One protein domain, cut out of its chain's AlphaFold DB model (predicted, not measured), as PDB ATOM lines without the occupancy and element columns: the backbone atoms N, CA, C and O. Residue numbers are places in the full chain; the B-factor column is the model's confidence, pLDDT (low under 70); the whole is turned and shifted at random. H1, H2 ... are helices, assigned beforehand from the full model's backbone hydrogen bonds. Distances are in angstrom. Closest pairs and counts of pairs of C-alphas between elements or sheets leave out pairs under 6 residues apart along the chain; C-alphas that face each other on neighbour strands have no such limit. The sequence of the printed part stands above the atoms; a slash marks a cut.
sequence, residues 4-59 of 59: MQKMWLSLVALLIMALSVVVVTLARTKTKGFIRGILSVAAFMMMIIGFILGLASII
ATOM      1  N   MET A   4       3.459  12.122  34.891       83.69
ATOM      2  CA  MET A   4       2.131  11.715  35.336       83.69
ATOM      3  C   MET A   4       1.389  10.876  34.283       83.69
ATOM      4  O   MET A   4       0.863   9.817  34.609       83.69
ATOM      5  N   GLN A   5       1.408  11.265  33.004       83.19
ATOM      6  CA  GLN A   5       0.766  10.484  31.935       83.19
ATOM      7  C   GLN A   5       1.427   9.117  31.733       83.19
ATOM      8  O   GLN A   5       0.733   8.140  31.454       83.19
ATOM      9  N   LYS A   6       2.752   9.019  31.920       76.00
ATOM     10  CA  LYS A   6       3.464   7.731  31.869       76.00
ATOM     11  C   LYS A   6       2.987   6.774  32.966       76.00
ATOM     12  O   LYS A   6       2.843   5.585  32.703       76.00
ATOM     13  N   MET A   7       2.696   7.279  34.166       88.31
ATOM     14  CA  MET A   7       2.170   6.453  35.261       88.31
ATOM     15  C   MET A   7       0.763   5.926  34.970       88.31
ATOM     16  O   MET A   7       0.512   4.733  35.124       88.31
ATOM     17  N   TRP A   8      -0.140   6.794  34.507       85.62
ATOM     18  CA  TRP A   8      -1.496   6.391  34.118       85.62
ATOM     19  C   TRP A   8      -1.481   5.350  32.992       85.62
ATOM     20  O   TRP A   8      -2.241   4.383  33.035       85.62
ATOM     21  N   LEU A   9      -0.567   5.496  32.027       86.81
ATOM     22  CA  LEU A   9      -0.398   4.535  30.939       86.81
ATOM     23  C   LEU A   9       0.044   3.153  31.447       86.81
ATOM     24  O   LEU A   9      -0.521   2.148  31.020       86.81
ATOM     25  N   SER A  10       0.989   3.086  32.389       87.19
ATOM     26  CA  SER A  10       1.407   1.817  33.006       87.19
ATOM     27  C   SER A  10       0.268   1.128  33.761       87.19
ATOM     28  O   SER A  10       0.168  -0.096  33.742       87.19
ATOM     29  N   LEU A  11      -0.617   1.901  34.393       90.12
ATOM     30  CA  LEU A  11      -1.784   1.383  35.112       90.12
ATOM     31  C   LEU A  11      -2.787   0.724  34.150       90.12
ATOM     32  O   LEU A  11      -3.247  -0.392  34.390       90.12
ATOM     33  N   VAL A  12      -3.054   1.374  33.014       89.88
ATOM     34  CA  VAL A  12      -3.885   0.812  31.937       89.88
ATOM     35  C   VAL A  12      -3.216  -0.417  31.315       89.88
ATOM     36  O   VAL A  12      -3.878  -1.430  31.089       89.88
ATOM     37  N   ALA A  13      -1.901  -0.371  31.095       86.94
ATOM     38  CA  ALA A  13      -1.143  -1.495  30.554       86.94
ATOM     39  C   ALA A  13      -1.198  -2.728  31.474       86.94
ATOM     40  O   ALA A  13      -1.410  -3.844  30.997       86.94
ATOM     41  N   LEU A  14      -1.081  -2.537  32.792       90.50
ATOM     42  CA  LEU A  14      -1.237  -3.610  33.778       90.50
ATOM     43  C   LEU A  14      -2.646  -4.217  33.751       90.50
ATOM     44  O   LEU A  14      -2.790  -5.437  33.835       90.50
ATOM     45  N   LEU A  15      -3.682  -3.395  33.578       89.88
ATOM     46  CA  LEU A  15      -5.069  -3.861  33.505       89.88
ATOM     47  C   LEU A  15      -5.312  -4.717  32.250       89.88
ATOM     48  O   LEU A  15      -5.923  -5.785  32.326       89.88
ATOM     49  N   ILE A  16      -4.752  -4.305  31.111       89.00
ATOM     50  CA  ILE A  16      -4.778  -5.078  29.861       89.00
ATOM     51  C   ILE A  16      -4.001  -6.393  30.009       89.00
ATOM     52  O   ILE A  16      -4.457  -7.434  29.527       89.00
ATOM     53  N   MET A  17      -2.859  -6.378  30.702       92.12
ATOM     54  CA  MET A  17      -2.079  -7.587  30.982       92.12
ATOM     55  C   MET A  17      -2.885  -8.582  31.827       92.12
ATOM     56  O   MET A  17      -2.959  -9.763  31.479       92.12
ATOM     57  N   ALA A  18      -3.546  -8.105  32.885       89.75
ATOM     58  CA  ALA A  18      -4.391  -8.932  33.742       89.75
ATOM     59  C   ALA A  18      -5.561  -9.559  32.963       89.75
ATOM     60  O   ALA A  18      -5.786 -10.768  33.055       89.75
ATOM     61  N   LEU A  19      -6.259  -8.773  32.133       89.25
ATOM     62  CA  LEU A  19      -7.333  -9.281  31.269       89.25
ATOM     63  C   LEU A  19      -6.820 -10.324  30.270       89.25
ATOM     64  O   LEU A  19      -7.436 -11.376  30.095       89.25
ATOM     65  N   SER A  20      -5.664 -10.068  29.659       84.69
ATOM     66  CA  SER A  20      -5.048 -10.990  28.702       84.69
ATOM     67  C   SER A  20      -4.721 -12.338  29.347       84.69
ATOM     68  O   SER A  20      -5.018 -13.382  28.769       84.69
ATOM     69  N   VAL A  21      -4.176 -12.341  30.569       84.44
ATOM     70  CA  VAL A  21      -3.882 -13.576  31.317       84.44
ATOM     71  C   VAL A  21      -5.153 -14.375  31.596       84.44
ATOM     72  O   VAL A  21      -5.152 -15.592  31.404       84.44
ATOM     73  N   VAL A  22      -6.247 -13.722  31.994       82.75
ATOM     74  CA  VAL A  22      -7.534 -14.397  32.240       82.75
ATOM     75  C   VAL A  22      -8.069 -15.030  30.956       82.75
ATOM     76  O   VAL A  22      -8.420 -16.211  30.959       82.75
ATOM     77  N   VAL A  23      -8.059 -14.295  29.842       79.56
ATOM     78  CA  VAL A  23      -8.504 -14.802  28.533       79.56
ATOM     79  C   VAL A  23      -7.654 -15.992  28.085       79.56
ATOM     80  O   VAL A  23      -8.202 -17.021  27.696       79.56
ATOM     81  N   VAL A  24      -6.326 -15.901  28.187       78.69
ATOM     82  CA  VAL A  24      -5.415 -16.992  27.809       78.69
ATOM     83  C   VAL A  24      -5.600 -18.210  28.715       78.69
ATOM     84  O   VAL A  24      -5.584 -19.345  28.234       78.69
ATOM     85  N   THR A  25      -5.809 -18.001  30.014       79.00
ATOM     86  CA  THR A  25      -6.031 -19.090  30.977       79.00
ATOM     87  C   THR A  25      -7.351 -19.807  30.697       79.00
ATOM     88  O   THR A  25      -7.368 -21.036  30.629       79.00
ATOM     89  N   LEU A  26      -8.433 -19.066  30.439       71.69
ATOM     90  CA  LEU A  26      -9.732 -19.627  30.046       71.69
ATOM     91  C   LEU A  26      -9.680 -20.325  28.682       71.69
ATOM     92  O   LEU A  26     -10.254 -21.402  28.504       71.69
ATOM     93  N   ALA A  27      -8.948 -19.755  27.725       68.69
ATOM     94  CA  ALA A  27      -8.708 -20.396  26.442       68.69
ATOM     95  C   ALA A  27      -7.968 -21.728  26.632       68.69
ATOM     96  O   ALA A  27      -8.341 -22.720  26.018       68.69
ATOM     97  N   ARG A  28      -6.976 -21.816  27.526       67.12
ATOM     98  CA  ARG A  28      -6.255 -23.075  27.800       67.12
ATOM     99  C   ARG A  28      -7.096 -24.119  28.538       67.12
ATOM    100  O   ARG A  28      -6.949 -25.304  28.252       67.12
ATOM    101  N   THR A  29      -7.985 -23.725  29.450       65.56
ATOM    102  CA  THR A  29      -8.829 -24.686  30.191       65.56
ATOM    103  C   THR A  29      -9.966 -25.262  29.345       65.56
ATOM    104  O   THR A  29     -10.346 -26.416  29.542       65.56
ATOM    105  N   LYS A  30     -10.481 -24.515  28.360       58.03
ATOM    106  CA  LYS A  30     -11.513 -24.996  27.421       58.03
ATOM    107  C   LYS A  30     -10.970 -25.810  26.238       58.03
ATOM    108  O   LYS A  30     -11.756 -26.455  25.545       58.03
ATOM    109  N   THR A  31      -9.663 -25.814  25.980       57.28
ATOM    110  CA  THR A  31      -9.104 -26.342  24.724       57.28
ATOM    111  C   THR A  31      -8.559 -27.768  24.857       57.28
ATOM    112  O   THR A  31      -7.393 -28.004  25.172       57.28
ATOM    113  N   LYS A  32      -9.415 -28.764  24.577       58.50
ATOM    114  CA  LYS A  32      -9.006 -30.172  24.413       58.50
ATOM    115  C   LYS A  32      -8.449 -30.439  23.005       58.50
ATOM    116  O   LYS A  32      -9.044 -30.047  22.005       58.50
ATOM    117  N   GLY A  33      -7.328 -31.162  22.947       66.62
ATOM    118  CA  GLY A  33      -6.794 -31.831  21.752       66.62
ATOM    119  C   GLY A  33      -6.238 -30.903  20.671       66.62
ATOM    120  O   GLY A  33      -5.045 -30.624  20.646       66.62
ATOM    121  N   PHE A  34      -7.099 -30.429  19.773       64.62
ATOM    122  CA  PHE A  34      -6.699 -29.765  18.525       64.62
ATOM    123  C   PHE A  34      -6.308 -28.293  18.716       64.62
ATOM    124  O   PHE A  34      -5.290 -27.823  18.212       64.62
ATOM    125  N   ILE A  35      -7.074 -27.571  19.535       67.75
ATOM    126  CA  ILE A  35      -6.828 -26.145  19.776       67.75
ATOM    127  C   ILE A  35      -5.538 -25.941  20.592       67.75
ATOM    128  O   ILE A  35      -4.859 -24.932  20.441       67.75
ATOM    129  N   ARG A  36      -5.134 -26.938  21.392       67.38
ATOM    130  CA  ARG A  36      -3.873 -26.920  22.147       67.38
ATOM    131  C   ARG A  36      -2.647 -26.965  21.224       67.38
ATOM    132  O   ARG A  36      -1.647 -26.324  21.530       67.38
ATOM    133  N   GLY A  37      -2.752 -27.665  20.089       70.75
ATOM    134  CA  GLY A  37      -1.731 -27.682  19.039       70.75
ATOM    135  C   GLY A  37      -1.632 -26.343  18.308       70.75
ATOM    136  O   GLY A  37      -0.552 -25.774  18.216       70.75
ATOM    137  N   ILE A  38      -2.764 -25.777  17.882       75.75
ATOM    138  CA  ILE A  38      -2.792 -24.446  17.243       75.75
ATOM    139  C   ILE A  38      -2.242 -23.372  18.189       75.75
ATOM    140  O   ILE A  38      -1.463 -22.517  17.775       75.75
ATOM    141  N   LEU A  39      -2.590 -23.440  19.477       72.25
ATOM    142  CA  LEU A  39      -2.106 -22.493  20.476       72.25
ATOM    143  C   LEU A  39      -0.600 -22.635  20.736       72.25
ATOM    144  O   LEU A  39       0.054 -21.628  20.995       72.25
ATOM    145  N   SER A  40      -0.027 -23.844  20.647       72.50
ATOM    146  CA  SER A  40       1.426 -24.015  20.777       72.50
ATOM    147  C   SER A  40       2.169 -23.474  19.556       72.50
ATOM    148  O   SER A  40       3.180 -22.799  19.727       72.50
ATOM    149  N   VAL A  41       1.637 -23.678  18.346       81.31
ATOM    150  CA  VAL A  41       2.209 -23.114  17.113       81.31
ATOM    151  C   VAL A  41       2.127 -21.586  17.130       81.31
ATOM    152  O   VAL A  41       3.112 -20.913  16.832       81.31
ATOM    153  N   ALA A  42       0.994 -21.023  17.556       80.00
ATOM    154  CA  ALA A  42       0.846 -19.580  17.729       80.00
ATOM    155  C   ALA A  42       1.818 -19.023  18.786       80.00
ATOM    156  O   ALA A  42       2.439 -17.985  18.560       80.00
ATOM    157  N   ALA A  43       2.008 -19.725  19.909       78.62
ATOM    158  CA  ALA A  43       2.992 -19.346  20.926       78.62
ATOM    159  C   ALA A  43       4.434 -19.414  20.394       78.62
ATOM    160  O   ALA A  43       5.241 -18.539  20.702       78.62
ATOM    161  N   PHE A  44       4.746 -20.406  19.560       86.00
ATOM    162  CA  PHE A  44       6.051 -20.543  18.915       86.00
ATOM    163  C   PHE A  44       6.327 -19.384  17.944       86.00
ATOM    164  O   PHE A  44       7.399 -18.783  17.981       86.00
ATOM    165  N   MET A  45       5.333 -18.989  17.142       87.00
ATOM    166  CA  MET A  45       5.427 -17.807  16.274       87.00
ATOM    167  C   MET A  45       5.596 -16.511  17.081       87.00
ATOM    168  O   MET A  45       6.451 -15.691  16.750       87.00
ATOM    169  N   MET A  46       4.839 -16.338  18.170       83.00
ATOM    170  CA  MET A  46       5.005 -15.193  19.075       83.00
ATOM    171  C   MET A  46       6.402 -15.139  19.701       83.00
ATOM    172  O   MET A  46       6.949 -14.050  19.850       83.00
ATOM    173  N   MET A  47       6.998 -16.288  20.034       89.31
ATOM    174  CA  MET A  47       8.366 -16.353  20.550       89.31
ATOM    175  C   MET A  47       9.384 -15.849  19.517       89.31
ATOM    176  O   MET A  47      10.256 -15.059  19.867       89.31
ATOM    177  N   ILE A  48       9.247 -16.244  18.247       89.88
ATOM    178  CA  ILE A  48      10.130 -15.786  17.160       89.88
ATOM    179  C   ILE A  48       9.990 -14.275  16.950       89.88
ATOM    180  O   ILE A  48      10.988 -13.561  16.875       89.88
ATOM    181  N   ILE A  49       8.755 -13.773  16.900       88.81
ATOM    182  CA  ILE A  49       8.485 -12.340  16.728       88.81
ATOM    183  C   ILE A  49       9.044 -11.545  17.914       88.81
ATOM    184  O   ILE A  49       9.713 -10.535  17.715       88.81
ATOM    185  N   GLY A  50       8.824 -12.020  19.142       85.81
ATOM    186  CA  GLY A  50       9.365 -11.402  20.351       85.81
ATOM    187  C   GLY A  50      10.892 -11.389  20.379       85.81
ATOM    188  O   GLY A  50      11.483 -10.402  20.804       85.81
ATOM    189  N   PHE A  51      11.537 -12.438  19.867       87.88
ATOM    190  CA  PHE A  51      12.991 -12.498  19.740       87.88
ATOM    191  C   PHE A  51      13.523 -11.470  18.732       87.88
ATOM    192  O   PHE A  51      14.455 -10.735  19.049       87.88
ATOM    193  N   ILE A  52      12.901 -11.354  17.555       90.44
ATOM    194  CA  ILE A  52      13.295 -10.375  16.525       90.44
ATOM    195  C   ILE A  52      13.079  -8.941  17.019       90.44
ATOM    196  O   ILE A  52      13.972  -8.107  16.891       90.44
ATOM    197  N   LEU A  53      11.918  -8.651  17.614       87.62
ATOM    198  CA  LEU A  53      11.625  -7.337  18.192       87.62
ATOM    199  C   LEU A  53      12.551  -7.014  19.370       87.62
ATOM    200  O   LEU A  53      12.976  -5.873  19.515       87.62
ATOM    201  N   GLY A  54      12.893  -8.010  20.190       85.19
ATOM    202  CA  GLY A  54      13.861  -7.866  21.275       85.19
ATOM    203  C   GLY A  54      15.254  -7.510  20.759       85.19
ATOM    204  O   GLY A  54      15.864  -6.577  21.268       85.19
ATOM    205  N   LEU A  55      15.727  -8.184  19.707       87.00
ATOM    206  CA  LEU A  55      16.985  -7.839  19.037       87.00
ATOM    207  C   LEU A  55      16.941  -6.434  18.423       87.00
ATOM    208  O   LEU A  55      17.889  -5.672  18.582       87.00
ATOM    209  N   ALA A  56      15.829  -6.071  17.782       83.25
ATOM    210  CA  ALA A  56      15.625  -4.739  17.218       83.25
ATOM    211  C   ALA A  56      15.531  -3.634  18.282       83.25
ATOM    212  O   ALA A  56      15.757  -2.480  17.960       83.25
ATOM    213  N   SER A  57      15.191  -3.966  19.531       80.50
ATOM    214  CA  SER A  57      15.157  -3.009  20.644       80.50
ATOM    215  C   SER A  57      16.525  -2.784  21.293       80.50
ATOM    216  O   SER A  57      16.663  -1.850  22.084       80.50
ATOM    217  N   ILE A  58      17.489  -3.677  21.053       83.81
ATOM    218  CA  ILE A  58      18.856  -3.576  21.589       83.81
ATOM    219  C   ILE A  58      19.743  -2.721  20.667       83.81
ATOM    220  O   ILE A  58      20.726  -2.150  21.135       83.81
ATOM    221  N   ILE A  59      19.392  -2.644  19.380       69.62
ATOM    222  CA  ILE A  59      20.029  -1.805  18.354       69.62
ATOM    223  C   ILE A  59      19.370  -0.424  18.351       69.62
ATOM    224  O   ILE A  59      20.119   0.570  18.234       69.62
TER     225      ILE A  59
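This is residues 4 to 59 of the 59 residues of the protein "DUF2768 domain-containing protein" of Paenibacillus sp. 7541 (UniProt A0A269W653). Two long helices, H1 and H2, make an open V: they come near each other at the tight turn that joins them and spread apart from there, so that the two arms stand free over most of their length. The V is flat, with nothing filling the space between its arms. The printed part has 56 residues with two named helices, H1 then H2 along the chain, and no named strand; the class is all helix. The whole is only just loose, close to extended, with a radius of gyration of the C-alphas of 15.2 A and spans of 46 by 29 by 7 A.

H1 is residues 4 to 30, 40.0 A from first to last C-alpha. It begins at C-alpha 4 at (2.131, 11.715, 35.336) and ends at C-alpha 30 at (-11.513, -24.996, 27.421). After residues 31 to 33, H2 is residues 34 to 58, 36.7 A long, and ends at C-alpha 58 at (18.856, -3.576, 21.589).

H1 and H2 are close but not clearly touching, with 1 pair of C-alphas within 8 A. Their closest C-alphas, those of Arg 28 and Arg 36, are 7.2 A apart. The helices run opposite ways at a shallow tilt of 27 degrees, and their centres are 18.4 A apart. In H1 and H2 every O i to N i+4 pair is within hydrogen-bond range.

The C-alphas of Met 4 and Gly 33, the two farthest apart, are 46.5 A from each other. Residues 4 to 23, in H1, stand free, as do residues 40 to 59, of which 40 to 58 belong to H2. The link from H1 to H2 is tight, and the printed part has no cut. The mean pLDDT of the printed part is 80.3; residues 27 to 36 and residue 59 of this model are under 70.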